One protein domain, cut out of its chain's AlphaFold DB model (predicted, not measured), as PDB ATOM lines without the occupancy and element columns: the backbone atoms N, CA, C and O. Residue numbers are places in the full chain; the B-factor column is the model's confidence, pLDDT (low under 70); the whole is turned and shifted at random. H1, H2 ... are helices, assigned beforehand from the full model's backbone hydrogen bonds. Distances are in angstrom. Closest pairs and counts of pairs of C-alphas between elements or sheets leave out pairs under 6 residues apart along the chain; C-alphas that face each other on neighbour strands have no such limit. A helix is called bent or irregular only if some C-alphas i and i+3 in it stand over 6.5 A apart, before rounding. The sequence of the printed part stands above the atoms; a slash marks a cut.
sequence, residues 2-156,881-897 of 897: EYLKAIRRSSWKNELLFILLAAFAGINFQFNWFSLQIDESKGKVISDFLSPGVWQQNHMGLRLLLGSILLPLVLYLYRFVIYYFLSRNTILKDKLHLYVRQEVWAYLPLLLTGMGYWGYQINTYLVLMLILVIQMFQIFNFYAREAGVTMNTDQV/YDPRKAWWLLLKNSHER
ATOM      1  N   GLU A   2       7.306  19.276  19.931       53.59
ATOM      2  CA  GLU A   2       6.615  20.024  18.852       53.59
ATOM      3  C   GLU A   2       7.493  20.297  17.625       53.59
ATOM      4  O   GLU A   2       7.022  20.158  16.503       53.59
ATOM      5  N   TYR A   3       8.785  20.568  17.832       57.00
ATOM      6  CA  TYR A   3       9.778  20.673  16.760       57.00
ATOM      7  C   TYR A   3       9.820  19.420  15.867       57.00
ATOM      8  O   TYR A   3       9.633  19.496  14.655       57.00
ATOM      9  N   LEU A   4       9.954  18.243  16.487       62.34
ATOM     10  CA  LEU A   4       9.953  16.959  15.782       62.34
ATOM     11  C   LEU A   4       8.620  16.705  15.060       62.34
ATOM     12  O   LEU A   4       8.620  16.167  13.959       62.34
ATOM     13  N   LYS A   5       7.482  17.135  15.627       64.12
ATOM     14  CA  LYS A   5       6.167  17.057  14.963       64.12
ATOM     15  C   LYS A   5       6.067  17.989  13.746       64.12
ATOM     16  O   LYS A   5       5.463  17.598  12.750       64.12
ATOM     17  N   ALA A   6       6.644  19.190  13.809       59.62
ATOM     18  CA  ALA A   6       6.670  20.139  12.696       59.62
ATOM     19  C   ALA A   6       7.556  19.640  11.542       59.62
ATOM     20  O   ALA A   6       7.112  19.676  10.395       59.62
ATOM     21  N   ILE A   7       8.734  19.078  11.846       61.25
ATOM     22  CA  ILE A   7       9.603  18.418  10.854       61.25
ATOM     23  C   ILE A   7       8.886  17.236  10.204       61.25
ATOM     24  O   ILE A   7       8.871  17.134   8.981       61.25
ATOM     25  N   ARG A   8       8.220  16.383  10.993       62.75
ATOM     26  CA  ARG A   8       7.482  15.212  10.479       62.75
ATOM     27  C   ARG A   8       6.322  15.590   9.543       62.75
ATOM     28  O   ARG A   8       5.897  14.764   8.747       62.75
ATOM     29  N   ARG A   9       5.802  16.824   9.647       61.56
ATOM     30  CA  ARG A   9       4.775  17.417   8.757       61.56
ATOM     31  C   ARG A   9       5.364  18.227   7.591       61.56
ATOM     32  O   ARG A   9       4.629  18.627   6.677       61.56
ATOM     33  N   SER A  10       6.661  18.515   7.638       60.25
ATOM     34  CA  SER A  10       7.414  19.100   6.533       60.25
ATOM     35  C   SER A  10       7.758  18.012   5.509       60.25
ATOM     36  O   SER A  10       7.795  16.826   5.827       60.25
ATOM     37  N   SER A  11       7.958  18.403   4.254       67.88
ATOM     38  CA  SER A  11       8.392  17.473   3.212       67.88
ATOM     39  C   SER A  11       9.806  16.988   3.542       67.88
ATOM     40  O   SER A  11      10.713  17.813   3.614       67.88
ATOM     41  N   TRP A  12      10.021  15.676   3.688       78.06
ATOM     42  CA  TRP A  12      11.358  15.076   3.852       78.06
ATOM     43  C   TRP A  12      12.355  15.548   2.776       78.06
ATOM     44  O   TRP A  12      13.555  15.620   3.029       78.06
ATOM     45  N   LYS A  13      11.849  15.950   1.598       81.00
ATOM     46  CA  LYS A  13      12.640  16.532   0.509       81.00
ATOM     47  C   LYS A  13      13.318  17.848   0.908       81.00
ATOM     48  O   LYS A  13      14.424  18.102   0.456       81.00
ATOM     49  N   ASN A  14      12.690  18.669   1.754       82.56
ATOM     50  CA  ASN A  14      13.258  19.949   2.192       82.56
ATOM     51  C   ASN A  14      14.410  19.746   3.183       82.56
ATOM     52  O   ASN A  14      15.408  20.451   3.099       82.56
ATOM     53  N   GLU A  15      14.292  18.776   4.095       85.44
ATOM     54  CA  GLU A  15      15.392  18.429   5.006       85.44
ATOM     55  C   GLU A  15      16.572  17.828   4.250       85.44
ATOM     56  O   GLU A  15      17.716  18.213   4.480       85.44
ATOM     57  N   LEU A  16      16.294  16.942   3.290       87.12
ATOM     58  CA  LEU A  16      17.332  16.404   2.421       87.12
ATOM     59  C   LEU A  16      18.023  17.524   1.629       87.12
ATOM     60  O   LEU A  16      19.247  17.583   1.608       87.12
ATOM     61  N   LEU A  17      17.256  18.451   1.043       88.31
ATOM     62  CA  LEU A  17      17.802  19.609   0.329       88.31
ATOM     63  C   LEU A  17      18.677  20.488   1.236       88.31
ATOM     64  O   LEU A  17      19.769  20.868   0.831       88.31
ATOM     65  N   PHE A  18      18.237  20.783   2.463       89.94
ATOM     66  CA  PHE A  18      19.026  21.546   3.436       89.94
ATOM     67  C   PHE A  18      20.363  20.863   3.755       89.94
ATOM     68  O   PHE A  18      21.411  21.507   3.687       89.94
ATOM     69  N   ILE A  19      20.334  19.564   4.076       89.75
ATOM     70  CA  ILE A  19      21.541  18.794   4.397       89.75
ATOM     71  C   ILE A  19      22.493  18.787   3.199       89.75
ATOM     72  O   ILE A  19      23.685  19.013   3.381       89.75
ATOM     73  N   LEU A  20      21.974  18.597   1.982       90.94
ATOM     74  CA  LEU A  20      22.779  18.618   0.760       90.94
ATOM     75  C   LEU A  20      23.417  19.990   0.512       90.94
ATOM     76  O   LEU A  20      24.612  20.049   0.240       90.94
ATOM     77  N   LEU A  21      22.667  21.090   0.661       90.56
ATOM     78  CA  LEU A  21      23.201  22.452   0.522       90.56
ATOM     79  C   LEU A  21      24.312  22.735   1.545       90.56
ATOM     80  O   LEU A  21      25.360  23.276   1.195       90.56
ATOM     81  N   ALA A  22      24.100  22.348   2.804       88.88
ATOM     82  CA  ALA A  22      25.067  22.548   3.878       88.88
ATOM     83  C   ALA A  22      26.308  21.657   3.730       88.88
ATOM     84  O   ALA A  22      27.424  22.132   3.925       88.88
ATOM     85  N   ALA A  23      26.141  20.393   3.345       90.56
ATOM     86  CA  ALA A  23      27.259  19.491   3.091       90.56
ATOM     87  C   ALA A  23      28.083  19.971   1.889       90.56
ATOM     88  O   ALA A  23      29.309  20.048   1.976       90.56
ATOM     89  N   PHE A  24      27.411  20.381   0.805       90.75
ATOM     90  CA  PHE A  24      28.043  20.973  -0.372       90.75
ATOM     91  C   PHE A  24      28.865  22.209  -0.001       90.75
ATOM     92  O   PHE A  24      30.040  22.291  -0.356       90.75
ATOM     93  N   ALA A  25      28.305  23.151   0.758       88.19
ATOM     94  CA  ALA A  25      29.050  24.329   1.193       88.19
ATOM     95  C   ALA A  25      30.228  23.991   2.118       88.19
ATOM     96  O   ALA A  25      31.302  24.571   1.982       88.19
ATOM     97  N   GLY A  26      30.059  23.018   3.018       86.69
ATOM     98  CA  GLY A  26      31.122  22.553   3.908       86.69
ATOM     99  C   GLY A  26      32.323  22.004   3.141       86.69
ATOM    100  O   GLY A  26      33.462  22.337   3.463       86.69
ATOM    101  N   ILE A  27      32.062  21.232   2.083       87.38
ATOM    102  CA  ILE A  27      33.072  20.730   1.141       87.38
ATOM    103  C   ILE A  27      33.734  21.890   0.388       87.38
ATOM    104  O   ILE A  27      34.960  22.004   0.373       87.38
ATOM    105  N   ASN A  28      32.928  22.796  -0.174       86.44
ATOM    106  CA  ASN A  28      33.422  23.963  -0.903       86.44
ATOM    107  C   ASN A  28      34.326  24.861  -0.061       86.44
ATOM    108  O   ASN A  28      35.309  25.376  -0.577       86.44
ATOM    109  N   PHE A  29      34.043  25.044   1.230       83.94
ATOM    110  CA  PHE A  29      34.913  25.838   2.096       83.94
ATOM    111  C   PHE A  29      36.297  25.216   2.270       83.94
ATOM    112  O   PHE A  29      37.281  25.953   2.286       83.94
ATOM    113  N   GLN A  30      36.398  23.887   2.359       84.94
ATOM    114  CA  GLN A  30      37.703  23.218   2.423       84.94
ATOM    115  C   GLN A  30      38.455  23.347   1.103       84.94
ATOM    116  O   GLN A  30      39.655  23.615   1.089       84.94
ATOM    117  N   PHE A  31      37.736  23.216  -0.008       80.06
ATOM    118  CA  PHE A  31      38.281  23.433  -1.335       80.06
ATOM    119  C   PHE A  31      38.780  24.876  -1.512       80.06
ATOM    120  O   PHE A  31      39.936  25.084  -1.879       80.06
ATOM    121  N   ASN A  32      37.977  25.881  -1.181       76.25
ATOM    122  CA  ASN A  32      38.388  27.280  -1.262       76.25
ATOM    123  C   ASN A  32      39.597  27.559  -0.345       76.25
ATOM    124  O   ASN A  32      40.586  28.143  -0.781       76.25
ATOM    125  N   TRP A  33      39.590  27.032   0.887       79.31
ATOM    126  CA  TRP A  33      40.739  27.108   1.796       79.31
ATOM    127  C   TRP A  33      42.019  26.535   1.179       79.31
ATOM    128  O   TRP A  33      43.067  27.165   1.270       79.31
ATOM    129  N   PHE A  34      41.942  25.375   0.527       76.56
ATOM    130  CA  PHE A  34      43.092  24.771  -0.142       76.56
ATOM    131  C   PHE A  34      43.580  25.624  -1.319       76.56
ATOM    132  O   PHE A  34      44.777  25.870  -1.423       76.56
ATOM    133  N   SER A  35      42.675  26.157  -2.149       73.19
ATOM    134  CA  SER A  35      43.057  27.051  -3.256       73.19
ATOM    135  C   SER A  35      43.751  28.336  -2.783       73.19
ATOM    136  O   SER A  35      44.581  28.892  -3.495       73.19
ATOM    137  N   LEU A  36      43.462  28.791  -1.558       70.25
ATOM    138  CA  LEU A  36      44.125  29.938  -0.930       70.25
ATOM    139  C   LEU A  36      45.543  29.629  -0.433       70.25
ATOM    140  O   LEU A  36      46.318  30.559  -0.236       70.25
ATOM    141  N   GLN A  37      45.883  28.357  -0.205       71.75
ATOM    142  CA  GLN A  37      47.235  27.956   0.205       71.75
ATOM    143  C   GLN A  37      48.227  27.929  -0.964       71.75
ATOM    144  O   GLN A  37      49.437  27.905  -0.733       71.75
ATOM    145  N   ILE A  38      47.717  27.942  -2.198       67.31
ATOM    146  CA  ILE A  38      48.507  27.994  -3.425       67.31
ATOM    147  C   ILE A  38      48.865  29.459  -3.672       67.31
ATOM    148  O   ILE A  38      48.018  30.282  -4.027       67.31
ATOM    149  N   ASP A  39      50.128  29.779  -3.418       62.66
ATOM    150  CA  ASP A  39      50.680  31.121  -3.539       62.66
ATOM    151  C   ASP A  39      52.019  31.030  -4.276       62.66
ATOM    152  O   ASP A  39      53.077  30.859  -3.664       62.66
ATOM    153  N   GLU A  40      51.953  31.127  -5.607       54.62
ATOM    154  CA  GLU A  40      53.128  31.047  -6.485       54.62
ATOM    155  C   GLU A  40      54.157  32.138  -6.154       54.62
ATOM    156  O   GLU A  40      55.358  31.915  -6.288       54.62
ATOM    157  N   SER A  41      53.712  33.284  -5.621       46.00
ATOM    158  CA  SER A  41      54.598  34.374  -5.192       46.00
ATOM    159  C   SER A  41      55.474  34.003  -3.988       46.00
ATOM    160  O   SER A  41      56.539  34.583  -3.790       46.00
ATOM    161  N   LYS A  42      55.064  32.996  -3.205       48.22
ATOM    162  CA  LYS A  42      55.830  32.430  -2.083       48.22
ATOM    163  C   LYS A  42      56.570  31.147  -2.465       48.22
ATOM    164  O   LYS A  42      56.953  30.383  -1.581       48.22
ATOM    165  N   GLY A  43      56.723  30.885  -3.764       51.84
ATOM    166  CA  GLY A  43      57.371  29.687  -4.292       51.84
ATOM    167  C   GLY A  43      56.565  28.404  -4.103       51.84
ATOM    168  O   GLY A  43      57.088  27.334  -4.387       51.84
ATOM    169  N   LYS A  44      55.311  28.493  -3.632       62.31
ATOM    170  CA  LYS A  44      54.432  27.332  -3.481       62.31
ATOM    171  C   LYS A  44      53.657  27.103  -4.763       62.31
ATOM    172  O   LYS A  44      52.784  27.894  -5.118       62.31
ATOM    173  N   VAL A  45      53.943  25.993  -5.420       64.44
ATOM    174  CA  VAL A  45      53.290  25.580  -6.660       64.44
ATOM    175  C   VAL A  45      52.334  24.415  -6.412       64.44
ATOM    176  O   VAL A  45      52.364  23.748  -5.378       64.44
ATOM    177  N   ILE A  46      51.442  24.170  -7.370       66.00
ATOM    178  CA  ILE A  46      50.431  23.103  -7.288       66.00
ATOM    179  C   ILE A  46      51.086  21.737  -7.016       66.00
ATOM    180  O   ILE A  46      50.557  20.950  -6.230       66.00
ATOM    181  N   SER A  47      52.256  21.479  -7.611       64.31
ATOM    182  CA  SER A  47      53.026  20.247  -7.407       64.31
ATOM    183  C   SER A  47      53.393  20.009  -5.942       64.31
ATOM    184  O   SER A  47      53.360  18.866  -5.493       64.31
ATOM    185  N   ASP A  48      53.653  21.066  -5.167       66.75
ATOM    186  CA  ASP A  48      54.009  20.941  -3.751       66.75
ATOM    187  C   ASP A  48      52.834  20.388  -2.942       66.75
ATOM    188  O   ASP A  48      53.013  19.541  -2.071       66.75
ATOM    189  N   PHE A  49      51.610  20.813  -3.267       69.44
ATOM    190  CA  PHE A  49      50.394  20.383  -2.574       69.44
ATOM    191  C   PHE A  49      49.781  19.086  -3.112       69.44
ATOM    192  O   PHE A  49      49.009  18.441  -2.397       69.44
ATOM    193  N   LEU A  50      50.104  18.698  -4.346       67.06
ATOM    194  CA  LEU A  50      49.727  17.407  -4.930       67.06
ATOM    195  C   LEU A  50      50.768  16.307  -4.682       67.06
ATOM    196  O   LEU A  50      50.515  15.149  -5.016       67.06
ATOM    197  N   SER A  51      51.908  16.641  -4.073       70.62
ATOM    198  CA  SER A  51      52.935  15.663  -3.732       70.62
ATOM    199  C   SER A  51      52.389  14.559  -2.800       70.62
ATOM    200  O   SER A  51      51.565  14.827  -1.907       70.62
ATOM    201  N   PRO A  52      52.817  13.293  -2.990       63.97
ATOM    202  CA  PRO A  52      52.398  12.190  -2.133       63.97
ATOM    203  C   PRO A  52      52.689  12.497  -0.656       63.97
ATOM    204  O   PRO A  52      53.822  12.774  -0.280       63.97
ATOM    205  N   GLY A  53      51.655  12.452   0.192       65.25
ATOM    206  CA  GLY A  53      51.771  12.667   1.642       65.25
ATOM    207  C   GLY A  53      51.300  14.035   2.157       65.25
ATOM    208  O   GLY A  53      50.895  14.124   3.316       65.25
ATOM    209  N   VAL A  54      51.214  15.082   1.329       66.94
ATOM    210  CA  VAL A  54      50.766  16.419   1.795       66.94
ATOM    211  C   VAL A  54      49.273  16.455   2.132       66.94
ATOM    212  O   VAL A  54      48.855  17.084   3.108       66.94
ATOM    213  N   TRP A  55      48.453  15.708   1.391       71.38
ATOM    214  CA  TRP A  55      47.036  15.515   1.720       71.38
ATOM    215  C   TRP A  55      46.847  14.790   3.056       71.38
ATOM    216  O   TRP A  55      45.883  15.069   3.772       71.38
ATOM    217  N   GLN A  56      47.771  13.886   3.402       67.62
ATOM    218  CA  GLN A  56      47.786  13.199   4.692       67.62
ATOM    219  C   GLN A  56      48.270  14.125   5.814       67.62
ATOM    220  O   GLN A  56      47.588  14.201   6.831       67.62
ATOM    221  N   GLN A  57      49.352  14.891   5.613       70.25
ATOM    222  CA  GLN A  57      49.850  15.880   6.584       70.25
ATOM    223  C   GLN A  57      48.805  16.949   6.930       70.25
ATOM    224  O   GLN A  57      48.644  17.316   8.088       70.25
ATOM    225  N   ASN A  58      48.058  17.431   5.935       73.44
ATOM    226  CA  ASN A  58      47.002  18.426   6.144       73.44
ATOM    227  C   ASN A  58      45.631  17.806   6.461       73.44
ATOM    228  O   ASN A  58      44.649  18.538   6.637       73.44
ATOM    229  N   HIS A  59      45.559  16.474   6.547       80.69
ATOM    230  CA  HIS A  59      44.350  15.698   6.816       80.69
ATOM    231  C   HIS A  59      43.169  16.065   5.897       80.69
ATOM    232  O   HIS A  59      42.027  16.151   6.347       80.69
ATOM    233  N   MET A  60      43.412  16.298   4.604       79.69
ATOM    234  CA  MET A  60      42.417  16.860   3.677       79.69
ATOM    235  C   MET A  60      41.170  15.973   3.526       79.69
ATOM    236  O   MET A  60      40.050  16.479   3.545       79.69
ATOM    237  N   GLY A  61      41.339  14.647   3.470       79.44
ATOM    238  CA  GLY A  61      40.210  13.705   3.447       79.44
ATOM    239  C   GLY A  61      39.340  13.803   4.706       79.44
ATOM    240  O   GLY A  61      38.115  13.883   4.613       79.44
ATOM    241  N   LEU A  62      39.974  13.902   5.881       81.81
ATOM    242  CA  LEU A  62      39.273  14.122   7.145       81.81
ATOM    243  C   LEU A  62      38.603  15.500   7.175       81.81
ATOM    244  O   LEU A  62      37.481  15.606   7.647       81.81
ATOM    245  N   ARG A  63      39.236  16.551   6.643       84.00
ATOM    246  CA  ARG A  63      38.650  17.899   6.560       84.00
ATOM    247  C   ARG A  63      37.427  17.954   5.657       84.00
ATOM    248  O   ARG A  63      36.457  18.602   6.030       84.00
ATOM    249  N   LEU A  64      37.448  17.296   4.499       84.75
ATOM    250  CA  LEU A  64      36.298  17.226   3.591       84.75
ATOM    251  C   LEU A  64      35.137  16.466   4.245       84.75
ATOM    252  O   LEU A  64      34.004  16.952   4.257       84.75
ATOM    253  N   LEU A  65      35.439  15.326   4.874       84.31
ATOM    254  CA  LEU A  65      34.460  14.536   5.617       84.31
ATOM    255  C   LEU A  65      33.890  15.322   6.808       84.31
ATOM    256  O   LEU A  65      32.679  15.484   6.916       84.31
ATOM    257  N   LEU A  66      34.739  15.904   7.654       85.62
ATOM    258  CA  LEU A  66      34.305  16.739   8.772       85.62
ATOM    259  C   LEU A  66      33.568  17.992   8.296       85.62
ATOM    260  O   LEU A  66      32.552  18.335   8.877       85.62
ATOM    261  N   GLY A  67      34.014  18.661   7.235       84.44
ATOM    262  CA  GLY A  67      33.362  19.850   6.681       84.44
ATOM    263  C   GLY A  67      31.940  19.558   6.205       84.44
ATOM    264  O   GLY A  67      31.018  20.306   6.537       84.44
ATOM    265  N   SER A  68      31.748  18.431   5.509       87.94
ATOM    266  CA  SER A  68      30.432  17.954   5.061       87.94
ATOM    267  C   SER A  68      29.482  17.546   6.193       87.94
ATOM    268  O   SER A  68      28.285  17.444   5.948       87.94
ATOM    269  N   ILE A  69      29.977  17.356   7.423       87.81
ATOM    270  CA  ILE A  69      29.178  16.960   8.599       87.81
ATOM    271  C   ILE A  69      28.988  18.134   9.572       87.81
ATOM    272  O   ILE A  69      27.875  18.415  10.020       87.81
ATOM    273  N   LEU A  70      30.070  18.844   9.894       85.69
ATOM    274  CA  LEU A  70      30.108  19.911  10.891       85.69
ATOM    275  C   LEU A  70      29.284  21.122  10.463       85.69
ATOM    276  O   LEU A  70      28.559  21.664  11.294       85.69
ATOM    277  N   LEU A  71      29.358  21.549   9.196       84.06
ATOM    278  CA  LEU A  71      28.581  22.708   8.752       84.06
ATOM    279  C   LEU A  71      27.065  22.446   8.823       84.06
ATOM    280  O   LEU A  71      26.369  23.271   9.423       84.06
ATOM    281  N   PRO A  72      26.532  21.309   8.323       88.19
ATOM    282  CA  PRO A  72      25.144  20.936   8.582       88.19
ATOM    283  C   PRO A  72      24.789  20.929  10.066       88.19
ATOM    284  O   PRO A  72      23.748  21.465  10.430       88.19
ATOM    285  N   LEU A  73      25.649  20.382  10.931       87.00
ATOM    286  CA  LEU A  73      25.389  20.293  12.369       87.00
ATOM    287  C   LEU A  73      25.309  21.675  13.035       87.00
ATOM    288  O   LEU A  73      24.385  21.936  13.805       87.00
ATOM    289  N   VAL A  74      26.222  22.586  12.694       83.38
ATOM    290  CA  VAL A  74      26.207  23.978  13.169       83.38
ATOM    291  C   VAL A  74      24.946  24.699  12.693       83.38
ATOM    292  O   VAL A  74      24.249  25.321  13.497       83.38
ATOM    293  N   LEU A  75      24.607  24.584  11.406       85.69
ATOM    294  CA  LEU A  75      23.398  25.200  10.859       85.69
ATOM    295  C   LEU A  75      22.124  24.580  11.450       85.69
ATOM    296  O   LEU A  75      21.140  25.290  11.642       85.69
ATOM    297  N   TYR A  76      22.142  23.294  11.799       86.88
ATOM    298  CA  TYR A  76      21.042  22.622  12.487       86.88
ATOM    299  C   TYR A  76      20.863  23.144  13.914       86.88
ATOM    300  O   TYR A  76      19.738  23.407  14.340       86.88
ATOM    301  N   LEU A  77      21.961  23.361  14.644       81.44
ATOM    302  CA  LEU A  77      21.931  23.972  15.973       81.44
ATOM    303  C   LEU A  77      21.369  25.399  15.908       81.44
ATOM    304  O   LEU A  77      20.549  25.799  16.729       81.44
ATOM    305  N   TYR A  78      21.748  26.148  14.878       83.00
ATOM    306  CA  TYR A  78      21.213  27.477  14.614       83.00
ATOM    307  C   TYR A  78      19.709  27.461  14.260       83.00
ATOM    308  O   TYR A  78      18.940  28.230  14.844       83.00
ATOM    309  N   ARG A  79      19.244  26.529  13.410       86.94
ATOM    310  CA  ARG A  79      17.803  26.294  13.165       86.94
ATOM    311  C   ARG A  79      17.070  25.984  14.462       86.94
ATOM    312  O   ARG A  79      16.029  26.572  14.741       86.94
ATOM    313  N   PHE A  80      17.642  25.106  15.283       81.19
ATOM    314  CA  PHE A  80      17.082  24.744  16.577       81.19
ATOM    315  C   PHE A  80      16.869  25.970  17.471       81.19
ATOM    316  O   PHE A  80      15.797  26.100  18.062       81.19
ATOM    317  N   VAL A  81      17.829  26.898  17.525       75.12
ATOM    318  CA  VAL A  81      17.681  28.159  18.270       75.12
ATOM    319  C   VAL A  81      16.520  28.994  17.722       75.12
ATOM    320  O   VAL A  81      15.662  29.418  18.498       75.12
ATOM    321  N   ILE A  82      16.429  29.187  16.400       79.75
ATOM    322  CA  ILE A  82      15.311  29.917  15.776       79.75
ATOM    323  C   ILE A  82      13.975  29.276  16.162       79.75
ATOM    324  O   ILE A  82      13.067  29.950  16.650       79.75
ATOM    325  N   TYR A  83      13.850  27.963  16.000       82.44
ATOM    326  CA  TYR A  83      12.622  27.242  16.321       82.44
ATOM    327  C   TYR A  83      12.279  27.260  17.796       82.44
ATOM    328  O   TYR A  83      11.101  27.328  18.151       82.44
ATOM    329  N   TYR A  84      13.283  27.217  18.666       78.19
ATOM    330  CA  TYR A  84      13.083  27.378  20.094       78.19
ATOM    331  C   TYR A  84      12.387  28.715  20.383       78.19
ATOM    332  O   TYR A  84      11.369  28.737  21.075       78.19
ATOM    333  N   PHE A  85      12.842  29.814  19.777       74.06
ATOM    334  CA  PHE A  85      12.193  31.116  19.934       74.06
ATOM    335  C   PHE A  85      10.810  31.191  19.271       74.06
ATOM    336  O   PHE A  85       9.861  31.670  19.894       74.06
ATOM    337  N   LEU A  86      10.654  30.684  18.043       76.94
ATOM    338  CA  LEU A  86       9.366  30.704  17.338       76.94
ATOM    339  C   LEU A  86       8.304  29.834  18.031       76.94
ATOM    340  O   LEU A  86       7.144  30.226  18.093       76.94
ATOM    341  N   SER A  87       8.687  28.694  18.612       76.62
ATOM    342  CA  SER A  87       7.776  27.815  19.369       76.62
ATOM    343  C   SER A  87       7.355  28.392  20.724       76.62
ATOM    344  O   SER A  87       6.300  28.045  21.252       76.62
ATOM    345  N   ARG A  88       8.145  29.310  21.292       74.38
ATOM    346  CA  ARG A  88       7.771  30.082  22.487       74.38
ATOM    347  C   ARG A  88       6.876  31.278  22.162       74.38
ATOM    348  O   ARG A  88       6.312  31.878  23.075       74.38
ATOM    349  N   ASN A  89       6.735  31.626  20.885       73.06
ATOM    350  CA  ASN A  89       5.868  32.703  20.450       73.06
ATOM    351  C   ASN A  89       4.412  32.223  20.410       73.06
ATOM    352  O   ASN A  89       4.065  31.328  19.642       73.06
ATOM    353  N   THR A  90       3.550  32.857  21.204       68.50
ATOM    354  CA  THR A  90       2.130  32.491  21.339       68.50
ATOM    355  C   THR A  90       1.350  32.536  20.025       68.50
ATOM    356  O   THR A  90       0.338  31.861  19.906       68.50
ATOM    357  N   ILE A  91       1.817  33.307  19.039       64.06
ATOM    358  CA  ILE A  91       1.172  33.458  17.728       64.06
ATOM    359  C   ILE A  91       1.641  32.378  16.747       64.06
ATOM    360  O   ILE A  91       0.856  31.871  15.949       64.06
ATOM    361  N   LEU A  92       2.937  32.055  16.763       73.31
ATOM    362  CA  LEU A  92       3.556  31.219  15.731       73.31
ATOM    363  C   LEU A  92       3.660  29.745  16.098       73.31
ATOM    364  O   LEU A  92       3.853  28.923  15.202       73.31
ATOM    365  N   LYS A  93       3.526  29.411  17.383       77.44
ATOM    366  CA  LYS A  93       3.725  28.062  17.912       77.44
ATOM    367  C   LYS A  93       2.980  26.986  17.109       77.44
ATOM    368  O   LYS A  93       3.605  26.047  16.621       77.44
ATOM    369  N   ASP A  94       1.684  27.174  16.866       75.44
ATOM    370  CA  ASP A  94       0.849  26.183  16.164       75.44
ATOM    371  C   ASP A  94       1.075  26.160  14.640       75.44
ATOM    372  O   ASP A  94       0.725  25.209  13.934       75.44
ATOM    373  N   LYS A  95       1.726  27.200  14.118       80.00
ATOM    374  CA  LYS A  95       1.952  27.429  12.688       80.00
ATOM    375  C   LYS A  95       3.391  27.183  12.261       80.00
ATOM    376  O   LYS A  95       3.693  27.275  11.076       80.00
ATOM    377  N   LEU A  96       4.263  26.799  13.192       79.62
ATOM    378  CA  LEU A  96       5.689  26.576  12.959       79.62
ATOM    379  C   LEU A  96       5.963  25.676  11.740       79.62
ATOM    380  O   LEU A  96       6.884  25.931  10.975       79.62
ATOM    381  N   HIS A  97       5.114  24.674  11.504       78.88
ATOM    382  CA  HIS A  97       5.207  23.767  10.356       78.88
ATOM    383  C   HIS A  97       5.140  24.467   8.979       78.88
ATOM    384  O   HIS A  97       5.711  23.960   8.016       78.88
ATOM    385  N   LEU A  98       4.472  25.622   8.868       80.12
ATOM    386  CA  LEU A  98       4.412  26.425   7.640       80.12
ATOM    387  C   LEU A  98       5.731  27.164   7.384       80.12
ATOM    388  O   LEU A  98       6.187  27.208   6.244       80.12
ATOM    389  N   TYR A  99       6.363  27.683   8.439       83.31
ATOM    390  CA  TYR A  99       7.688  28.301   8.357       83.31
ATOM    391  C   TYR A  99       8.757  27.280   7.970       83.31
ATOM    392  O   TYR A  99       9.509  27.514   7.027       83.31
ATOM    393  N   VAL A 100       8.742  26.104   8.612       81.75
ATOM    394  CA  VAL A 100       9.662  24.987   8.318       81.75
ATOM    395  C   VAL A 100       9.630  24.606   6.826       81.75
ATOM    396  O   VAL A 100      10.641  24.215   6.253       81.75
ATOM    397  N   ARG A 101       8.483  24.760   6.143       78.69
ATOM    398  CA  ARG A 101       8.377  24.500   4.694       78.69
ATOM    399  C   ARG A 101       9.070  25.544   3.813       78.69
ATOM    400  O   ARG A 101       9.414  25.209   2.683       78.69
ATOM    401  N   GLN A 102       9.238  26.778   4.284       80.38
ATOM    402  CA  GLN A 102       9.765  27.901   3.495       80.38
ATOM    403  C   GLN A 102      11.228  28.225   3.808       80.38
ATOM    404  O   GLN A 102      11.938  28.756   2.962       80.38
ATOM    405  N   GLU A 103      11.701  27.890   5.001       85.75
ATOM    406  CA  GLU A 103      13.035  28.301   5.443       85.75
ATOM    407  C   GLU A 103      14.205  27.662   4.690       85.75
ATOM    408  O   GLU A 103      15.295  28.227   4.684       85.75
ATOM    409  N   VAL A 104      14.004  26.517   4.023       84.88
ATOM    410  CA  VAL A 104      15.067  25.867   3.240       84.88
ATOM    411  C   VAL A 104      15.610  26.814   2.165       84.88
ATOM    412  O   VAL A 104      16.802  26.820   1.876       84.88
ATOM    413  N   TRP A 105      14.754  27.700   1.644       83.12
ATOM    414  CA  TRP A 105      15.121  28.699   0.645       83.12
ATOM    415  C   TRP A 105      16.055  29.785   1.192       83.12
ATOM    416  O   TRP A 105      16.767  30.408   0.411       83.12
ATOM    417  N   ALA A 106      16.118  29.999   2.511       83.62
ATOM    418  CA  ALA A 106      17.096  30.920   3.095       83.62
ATOM    419  C   ALA A 106      18.535  30.409   3.013       83.62
ATOM    420  O   ALA A 106      19.468  31.194   3.140       83.62
ATOM    421  N   TYR A 107      18.717  29.110   2.773       89.62
ATOM    422  CA  TYR A 107      20.025  28.480   2.640       89.62
ATOM    423  C   TYR A 107      20.519  28.421   1.194       89.62
ATOM    424  O   TYR A 107      21.640  27.983   0.961       89.62
ATOM    425  N   LEU A 108      19.738  28.911   0.226       88.25
ATOM    426  CA  LEU A 108      20.159  28.992  -1.174       88.25
ATOM    427  C   LEU A 108      21.488  29.749  -1.392       88.25
ATOM    428  O   LEU A 108      22.252  29.314  -2.252       88.25
ATOM    429  N   PRO A 109      21.839  30.805  -0.618       88.50
ATOM    430  CA  PRO A 109      23.150  31.448  -0.724       88.50
ATOM    431  C   PRO A 109      24.334  30.510  -0.480       88.50
ATOM    432  O   PRO A 109      25.432  30.824  -0.923       88.50
ATOM    433  N   LEU A 110      24.144  29.351   0.164       88.19
ATOM    434  CA  LEU A 110      25.188  28.326   0.261       88.19
ATOM    435  C   LEU A 110      25.661  27.852  -1.119       88.19
ATOM    436  O   LEU A 110      26.806  27.447  -1.247       88.19
ATOM    437  N   LEU A 111      24.843  27.956  -2.170       87.62
ATOM    438  CA  LEU A 111      25.276  27.639  -3.535       87.62
ATOM    439  C   LEU A 111      26.365  28.586  -4.049       87.62
ATOM    440  O   LEU A 111      27.176  28.175  -4.878       87.62
ATOM    441  N   LEU A 112      26.438  29.817  -3.528       83.44
ATOM    442  CA  LEU A 112      27.479  30.777  -3.900       83.44
ATOM    443  C   LEU A 112      28.872  30.235  -3.569       83.44
ATOM    444  O   LEU A 112      29.815  30.496  -4.308       83.44
ATOM    445  N   THR A 113      29.023  29.389  -2.543       84.31
ATOM    446  CA  THR A 113      30.328  28.777  -2.241       84.31
ATOM    447  C   THR A 113      30.855  27.929  -3.400       84.31
ATOM    448  O   THR A 113      32.064  27.790  -3.544       84.31
ATOM    449  N   GLY A 114      29.961  27.402  -4.246       81.75
ATOM    450  CA  GLY A 114      30.314  26.670  -5.461       81.75
ATOM    451  C   GLY A 114      30.957  27.540  -6.543       81.75
ATOM    452  O   GLY A 114      31.675  27.020  -7.392       81.75
ATOM    453  N   MET A 115      30.790  28.866  -6.504       81.19
ATOM    454  CA  MET A 115      31.516  29.764  -7.411       81.19
ATOM    455  C   MET A 115      33.031  29.728  -7.151       81.19
ATOM    456  O   MET A 115      33.804  30.031  -8.056       81.19
ATOM    457  N   GLY A 116      33.460  29.262  -5.971       74.06
ATOM    458  CA  GLY A 116      34.861  28.961  -5.666       74.06
ATOM    459  C   GLY A 116      35.477  27.919  -6.590       74.06
ATOM    460  O   GLY A 116      36.658  28.032  -6.914       74.06
ATOM    461  N   TYR A 117      34.686  26.975  -7.120       76.62
ATOM    462  CA  TYR A 117      35.173  26.097  -8.186       76.62
ATOM    463  C   TYR A 117      35.669  26.906  -9.373       76.62
ATOM    464  O   TYR A 117      36.678  26.532  -9.951       76.62
ATOM    465  N   TRP A 118      35.004  28.030  -9.657       75.69
ATOM    466  CA  TRP A 118      35.285  28.921 -10.769       75.69
ATOM    467  C   TRP A 118      36.344  29.970 -10.507       75.69
ATOM    468  O   TRP A 118      36.579  30.805 -11.367       75.69
ATOM    469  N   GLY A 119      37.030  29.892  -9.369       69.38
ATOM    470  CA  GLY A 119      38.036  30.871  -8.986       69.38
ATOM    471  C   GLY A 119      37.444  32.083  -8.275       69.38
ATOM    472  O   GLY A 119      38.195  32.977  -7.894       69.38
ATOM    473  N   TYR A 120      36.123  32.125  -8.040       74.31
ATOM    474  CA  TYR A 120      35.520  33.196  -7.251       74.31
ATOM    475  C   TYR A 120      35.735  32.982  -5.751       74.31
ATOM    476  O   TYR A 120      35.186  32.060  -5.144       74.31
ATOM    477  N   GLN A 121      36.473  33.880  -5.113       69.75
ATOM    478  CA  GLN A 121      36.741  33.844  -3.682       69.75
ATOM    479  C   GLN A 121      35.599  34.481  -2.896       69.75
ATOM    480  O   GLN A 121      35.662  35.630  -2.456       69.75
ATOM    481  N   ILE A 122      34.530  33.712  -2.696       68.06
ATOM    482  CA  ILE A 122      33.392  34.179  -1.907       68.06
ATOM    483  C   ILE A 122      33.682  33.992  -0.423       68.06
ATOM    484  O   ILE A 122      33.874  32.880   0.072       68.06
ATOM    485  N   ASN A 123      33.687  35.113   0.291       66.81
ATOM    486  CA  ASN A 123      33.916  35.150   1.722       66.81
ATOM    487  C   ASN A 123      32.813  34.370   2.473       66.81
ATOM    488  O   ASN A 123      31.624  34.669   2.348       66.81
ATOM    489  N   THR A 124      33.204  33.398   3.300       68.38
ATOM    490  CA  THR A 124      32.289  32.609   4.142       68.38
ATOM    491  C   THR A 124      31.388  33.483   5.014       68.38
ATOM    492  O   THR A 124      30.200  33.190   5.161       68.38
ATOM    493  N   TYR A 125      31.915  34.584   5.556       61.78
ATOM    494  CA  TYR A 125      31.150  35.526   6.369       61.78
ATOM    495  C   TYR A 125      30.021  36.182   5.571       61.78
ATOM    496  O   TYR A 125      28.923  36.338   6.100       61.78
ATOM    497  N   LEU A 126      30.250  36.499   4.292       64.75
ATOM    498  CA  LEU A 126      29.221  37.054   3.411       64.75
ATOM    499  C   LEU A 126      28.089  36.046   3.179       64.75
ATOM    500  O   LEU A 126      26.920  36.403   3.292       64.75
ATOM    501  N   VAL A 127      28.420  34.781   2.907       73.00
ATOM    502  CA  VAL A 127      27.415  33.722   2.700       73.00
ATOM    503  C   VAL A 127      26.565  33.525   3.955       73.00
ATOM    504  O   VAL A 127      25.338  33.505   3.872       73.00
ATOM    505  N   LEU A 128      27.199  33.440   5.128       70.88
ATOM    506  CA  LEU A 128      26.494  33.316   6.406       70.88
ATOM    507  C   LEU A 128      25.620  34.539   6.702       70.88
ATOM    508  O   LEU A 128      24.494  34.391   7.176       70.88
ATOM    509  N   MET A 129      26.106  35.738   6.383       61.75
ATOM    510  CA  MET A 129      25.345  36.972   6.537       61.75
ATOM    511  C   MET A 129      24.121  36.999   5.611       61.75
ATOM    512  O   MET A 129      23.034  37.339   6.066       61.75
ATOM    513  N   LEU A 130      24.252  36.599   4.341       66.19
ATOM    514  CA  LEU A 130      23.123  36.507   3.408       66.19
ATOM    515  C   LEU A 130      22.069  35.504   3.887       66.19
ATOM    516  O   LEU A 130      20.877  35.793   3.815       66.19
ATOM    517  N   ILE A 131      22.493  34.355   4.424       77.44
ATOM    518  CA  ILE A 131      21.577  33.380   5.033       77.44
ATOM    519  C   ILE A 131      20.826  34.033   6.190       77.44
ATOM    520  O   ILE A 131      19.599  33.996   6.202       77.44
ATOM    521  N   LEU A 132      21.545  34.679   7.116       66.62
ATOM    522  CA  LEU A 132      20.957  35.390   8.252       66.62
ATOM    523  C   LEU A 132      19.936  36.440   7.783       66.62
ATOM    524  O   LEU A 132      18.814  36.458   8.282       66.62
ATOM    525  N   VAL A 133      20.286  37.265   6.792       56.59
ATOM    526  CA  VAL A 133      19.413  38.291   6.191       56.59
ATOM    527  C   VAL A 133      18.123  37.675   5.663       56.59
ATOM    528  O   VAL A 133      17.030  38.099   6.042       56.59
ATOM    529  N   ILE A 134      18.241  36.676   4.785       69.69
ATOM    530  CA  ILE A 134      17.086  36.059   4.131       69.69
ATOM    531  C   ILE A 134      16.221  35.353   5.172       69.69
ATOM    532  O   ILE A 134      14.997  35.421   5.094       69.69
ATOM    533  N   GLN A 135      16.823  34.740   6.190       75.81
ATOM    534  CA  GLN A 135      16.078  34.151   7.294       75.81
ATOM    535  C   GLN A 135      15.360  35.177   8.144       75.81
ATOM    536  O   GLN A 135      14.185  34.983   8.431       75.81
ATOM    537  N   MET A 136      16.015  36.268   8.537       61.59
ATOM    538  CA  MET A 136      15.346  37.333   9.280       61.59
ATOM    539  C   MET A 136      14.178  37.891   8.470       61.59
ATOM    540  O   MET A 136      13.095  38.084   9.020       61.59
ATOM    541  N   PHE A 137      14.354  38.052   7.159       59.44
ATOM    542  CA  PHE A 137      13.296  38.458   6.242       59.44
ATOM    543  C   PHE A 137      12.154  37.433   6.145       59.44
ATOM    544  O   PHE A 137      10.982  37.803   6.185       59.44
ATOM    545  N   GLN A 138      12.460  36.139   6.057       73.12
ATOM    546  CA  GLN A 138      11.452  35.078   6.017       73.12
ATOM    547  C   GLN A 138      10.712  34.935   7.344       73.12
ATOM    548  O   GLN A 138       9.490  34.831   7.337       73.12
ATOM    549  N   ILE A 139      11.417  34.980   8.476       70.75
ATOM    550  CA  ILE A 139      10.827  35.005   9.818       70.75
ATOM    551  C   ILE A 139       9.927  36.227   9.950       70.75
ATOM    552  O   ILE A 139       8.808  36.106  10.441       70.75
ATOM    553  N   PHE A 140      10.385  37.387   9.482       59.31
ATOM    554  CA  PHE A 140       9.605  38.611   9.485       59.31
ATOM    555  C   PHE A 140       8.328  38.473   8.648       59.31
ATOM    556  O   PHE A 140       7.241  38.717   9.163       59.31
ATOM    557  N   ASN A 141       8.427  38.033   7.391       61.59
ATOM    558  CA  ASN A 141       7.269  37.833   6.519       61.59
ATOM    559  C   ASN A 141       6.308  36.788   7.077       61.59
ATOM    560  O   ASN A 141       5.092  36.972   7.030       61.59
ATOM    561  N   PHE A 142       6.848  35.699   7.620       72.56
ATOM    562  CA  PHE A 142       6.073  34.648   8.255       72.56
ATOM    563  C   PHE A 142       5.340  35.178   9.487       72.56
ATOM    564  O   PHE A 142       4.130  34.995   9.611       72.56
ATOM    565  N   TYR A 143       6.041  35.908  10.355       63.41
ATOM    566  CA  TYR A 143       5.452  36.556  11.518       63.41
ATOM    567  C   TYR A 143       4.379  37.565  11.107       63.41
ATOM    568  O   TYR A 143       3.271  37.498  11.619       63.41
ATOM    569  N   ALA A 144       4.658  38.444  10.147       53.88
ATOM    570  CA  ALA A 144       3.717  39.452   9.670       53.88
ATOM    571  C   ALA A 144       2.454  38.828   9.052       53.88
ATOM    572  O   ALA A 144       1.343  39.285   9.324       53.88
ATOM    573  N   ARG A 145       2.606  37.759   8.262       63.34
ATOM    574  CA  ARG A 145       1.489  37.026   7.655       63.34
ATOM    575  C   ARG A 145       0.645  36.313   8.706       63.34
ATOM    576  O   ARG A 145      -0.574  36.456   8.712       63.34
ATOM    577  N   GLU A 146       1.281  35.551   9.593       65.31
ATOM    578  CA  GLU A 146       0.574  34.657  10.509       65.31
ATOM    579  C   GLU A 146       0.083  35.333  11.786       65.31
ATOM    580  O   GLU A 146      -0.957  34.921  12.305       65.31
ATOM    581  N   ALA A 147       0.767  36.387  12.247       52.69
ATOM    582  CA  ALA A 147       0.225  37.314  13.237       52.69
ATOM    583  C   ALA A 147      -0.999  38.036  12.689       52.69
ATOM    584  O   ALA A 147      -1.957  38.237  13.421       52.69
ATOM    585  N   GLY A 148      -1.029  38.331  11.389       45.06
ATOM    586  CA  GLY A 148      -2.221  38.850  10.739       45.06
ATOM    587  C   GLY A 148      -3.422  37.889  10.768       45.06
ATOM    588  O   GLY A 148      -4.548  38.349  10.778       45.06
ATOM    589  N   VAL A 149      -3.240  36.567  10.810       46.12
ATOM    590  CA  VAL A 149      -4.375  35.614  10.843       46.12
ATOM    591  C   VAL A 149      -5.004  35.500  12.245       46.12
ATOM    592  O   VAL A 149      -6.144  35.065  12.368       46.12
ATOM    593  N   THR A 150      -4.293  35.892  13.309       42.66
ATOM    594  CA  THR A 150      -4.824  35.988  14.687       42.66
ATOM    595  C   THR A 150      -5.116  37.422  15.130       42.66
ATOM    596  O   THR A 150      -5.762  37.637  16.154       42.66
ATOM    597  N   MET A 151      -4.659  38.410  14.370       37.56
ATOM    598  CA  MET A 151      -4.986  39.818  14.542       37.56
ATOM    599  C   MET A 151      -6.097  40.199  13.558       37.56
ATOM    600  O   MET A 151      -6.256  39.559  12.528       37.56
ATOM    601  N   ASN A 152      -6.907  41.213  13.870       39.31
ATOM    602  CA  ASN A 152      -7.984  41.658  12.974       39.31
ATOM    603  C   ASN A 152      -7.483  41.812  11.522       39.31
ATOM    604  O   ASN A 152      -6.346  42.237  11.300       39.31
ATOM    605  N   THR A 153      -8.348  41.520  10.549       40.81
ATOM    606  CA  THR A 153      -8.130  41.531   9.085       40.81
ATOM    607  C   THR A 153      -7.401  42.769   8.532       40.81
ATOM    608  O   THR A 153      -6.833  42.711   7.440       40.81
ATOM    609  N   ASP A 154      -7.338  43.868   9.285       43.22
ATOM    610  CA  ASP A 154      -6.591  45.083   8.953       43.22
ATOM    611  C   ASP A 154      -5.074  45.013   9.226       43.22
ATOM    612  O   ASP A 154      -4.308  45.725   8.576       43.22
ATOM    613  N   GLN A 155      -4.588  44.129  10.107       43.19
ATOM    614  CA  GLN A 155      -3.148  43.969  10.370       43.19
ATOM    615  C   GLN A 155      -2.437  43.078   9.330       43.19
ATOM    616  O   GLN A 155      -1.277  43.342   9.011       43.19
ATOM    617  N   VAL A 156      -3.140  42.123   8.693       45.16
ATOM    618  CA  VAL A 156      -2.636  41.357   7.524       45.16
ATOM    619  C   VAL A 156      -2.350  42.281   6.339       45.16
ATOM    620  O   VAL A 156      -1.395  42.060   5.597       45.16
ATOM    621  N   TYR A 881      37.859  37.135  -7.916       61.97
ATOM    622  CA  TYR A 881      37.968  36.154  -8.982       61.97
ATOM    623  C   TYR A 881      39.437  35.984  -9.383       61.97
ATOM    624  O   TYR A 881      40.069  36.946  -9.809       61.97
ATOM    625  N   ASP A 882      39.966  34.767  -9.266       64.44
ATOM    626  CA  ASP A 882      41.242  34.362  -9.858       64.44
ATOM    627  C   ASP A 882      41.049  32.999 -10.542       64.44
ATOM    628  O   ASP A 882      40.940  31.978  -9.850       64.44
ATOM    629  N   PRO A 883      41.006  32.938 -11.886       67.62
ATOM    630  CA  PRO A 883      40.784  31.687 -12.601       67.62
ATOM    631  C   PRO A 883      41.890  30.661 -12.326       67.62
ATOM    632  O   PRO A 883      41.625  29.467 -12.378       67.62
ATOM    633  N   ARG A 884      43.107  31.074 -11.945       62.25
ATOM    634  CA  ARG A 884      44.194  30.141 -11.586       62.25
ATOM    635  C   ARG A 884      43.898  29.369 -10.301       62.25
ATOM    636  O   ARG A 884      44.416  28.276 -10.103       62.25
ATOM    637  N   LYS A 885      43.037  29.918  -9.443       66.75
ATOM    638  CA  LYS A 885      42.561  29.275  -8.211       66.75
ATOM    639  C   LYS A 885      41.292  28.450  -8.435       66.75
ATOM    640  O   LYS A 885      40.770  27.871  -7.482       66.75
ATOM    641  N   ALA A 886      40.797  28.370  -9.673       74.44
ATOM    642  CA  ALA A 886      39.685  27.504 -10.024       74.44
ATOM    643  C   ALA A 886      40.087  26.035  -9.861       74.44
ATOM    644  O   ALA A 886      41.078  25.559 -10.418       74.44
ATOM    645  N   TRP A 887      39.281  25.287  -9.116       71.38
ATOM    646  CA  TRP A 887      39.622  23.926  -8.715       71.38
ATOM    647  C   TRP A 887      39.816  22.958  -9.881       71.38
ATOM    648  O   TRP A 887      40.667  22.075  -9.811       71.38
ATOM    649  N   TRP A 888      39.065  23.117 -10.971       68.50
ATOM    650  CA  TRP A 888      39.236  22.245 -12.137       68.50
ATOM    651  C   TRP A 888      40.533  22.534 -12.907       68.50
ATOM    652  O   TRP A 888      41.064  21.630 -13.544       68.50
ATOM    653  N   LEU A 889      41.065  23.763 -12.848       65.69
ATOM    654  CA  LEU A 889      42.358  24.101 -13.454       65.69
ATOM    655  C   LEU A 889      43.512  23.507 -12.639       65.69
ATOM    656  O   LEU A 889      44.478  23.026 -13.227       65.69
ATOM    657  N   LEU A 890      43.360  23.423 -11.309       64.69
ATOM    658  CA  LEU A 890      44.311  22.727 -10.431       64.69
ATOM    659  C   LEU A 890      44.449  21.233 -10.772       64.69
ATOM    660  O   LEU A 890      45.538  20.682 -10.656       64.69
ATOM    661  N   LEU A 891      43.362  20.592 -11.220       63.22
ATOM    662  CA  LEU A 891      43.345  19.185 -11.648       63.22
ATOM    663  C   LEU A 891      43.829  18.980 -13.090       63.22
ATOM    664  O   LEU A 891      44.266  17.890 -13.443       63.22
ATOM    665  N   LYS A 892      43.735  20.004 -13.944       58.31
ATOM    666  CA  LYS A 892      44.171  19.920 -15.344       58.31
ATOM    667  C   LYS A 892      45.692  20.081 -15.474       58.31
ATOM    668  O   LYS A 892      46.324  19.345 -16.224       58.31
ATOM    669  N   ASN A 893      46.285  20.975 -14.680       52.34
ATOM    670  CA  ASN A 893      47.725  21.257 -14.696       52.34
ATOM    671  C   ASN A 893      48.598  20.178 -14.021       52.34
ATOM    672  O   ASN A 893      49.818  20.264 -14.105       52.34
ATOM    673  N   SER A 894      48.016  19.161 -13.372       50.00
ATOM    674  CA  SER A 894      48.771  18.032 -12.797       50.00
ATOM    675  C   SER A 894      49.183  16.970 -13.822       50.00
ATOM    676  O   SER A 894      49.893  16.036 -13.466       50.00
ATOM    677  N   HIS A 895      48.709  17.076 -15.067       44.34
ATOM    678  CA  HIS A 895      48.993  16.112 -16.134       44.34
ATOM    679  C   HIS A 895      49.890  16.660 -17.257       44.34
ATOM    680  O   HIS A 895      50.335  15.875 -18.087       44.34
ATOM    681  N   GLU A 896      50.175  17.967 -17.282       44.00
ATOM    682  CA  GLU A 896      50.958  18.627 -18.347       44.00
ATOM    683  C   GLU A 896      52.351  19.124 -17.897       44.00
ATOM    684  O   GLU A 896      53.015  19.827 -18.656       44.00
ATOM    685  N   ARG A 897      52.829  18.770 -16.694       36.78
ATOM    686  CA  ARG A 897      54.196  19.087 -16.236       36.78
ATOM    687  C   ARG A 897      54.924  17.885 -15.669       36.78
ATOM    688  O   ARG A 897      54.293  17.155 -14.874       36.78
TER     689      ARG A 897
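Overview. This is residues 2 to 156 and 881 to 897 of the 897 residues of the protein "PABS domain-containing protein" of Bacteroidetes bacterium (UniProt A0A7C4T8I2). A long rod is made by four long helices, H2, H5, H6 and H7, with H6 between H2 and H7 and H5 crossing H2 before it meets H6 in a hairpin. The short helices H3, H4 and H9 gather towards one end, H8 folds back on H7 at the other, and H1 packs across H6. The printed part has 172 residues with nine named helices, H1 to H9 in chain order, and no named strand: all helix. It is loose, with a radius of gyration of the C-alphas of 20.8 A and spans of 72 by 28 by 23 A.

Along the chain. H1 is residues 2 to 9, beginning at C-alpha 2 (6.615, 20.024, 18.852). H2, residues 12 to 37, measures 38.3 A. H3 is residues 46 to 50 and H4 residues 54 to 57. H5, residues 60 to 88, measures 41.6 A and has a kink of 27 degrees near residue 67; it is neither bent nor irregular, but only just: C-alphas 68 and 71 are 6.3 A apart. H6, residues 93 to 118, measures 42.7 A. It has a kink of 46 degrees near residue 100 and is irregular, with C-alphas 94 and 97 7.7 A apart. H7, residues 124 to 150, measures 38.7 A. H8 is residues 153 to 156, and H9, residues 887 to 892, ends at C-alpha 892 (44.171, 19.920, -15.344).

Arrangement. H6 is the hub, touching five helices. It touches H2 at a shallow tilt of 30 degrees, the same way; the closest C-alphas, of Ala 25 and Leu 110, are 5.6 A apart. H6 and H7 form a helical hairpin, at 22 degrees, closest at C-alphas Ala 106 and Ile 134, 5.2 A. H5 and H6 form another, closest at C-alphas Ser 87 and Lys 93, 4.3 A. H2 and H5 touch at a steep tilt of 47 degrees, closest at C-alphas Ala 23 and Ser 68, 4.0 A. H1 touches H6, closest at C-alphas Ala 6 and His 97, 4.6 A. H9 touches H6 with C-alphas Tyr 117 and Trp 887 closest, 5.0 A. H8 touches H7, closest at C-alphas Gly 148 and Val 156, 4.1 A. H3 and H4 are close but not clearly touching, 7.3 A between C-alphas Phe 49 and Trp 55. Every O i to N i+4 pair is within hydrogen-bond range in H1, H2, H3 and H9; H5 has 24 of 25, H7 22 of 23, and H6 3 of 22 beside 17 of 23 O i to N i+3 pairs, while H4 and H8 are too short for an i+4 pair.

Size, cuts and confidence. The C-alphas farthest apart, of Asn 152 and Arg 897, are 72.3 A apart. Residues 157 to 880 are not printed, and C-alphas 156 and 881 are 44.1 A apart across the cut. Of the links printed whole, H2 to H3 is short, the others are tight. Mean pLDDT of the printed part is 71.7; 74 residues are under 70, among them 143 to 156 and 888 to 897.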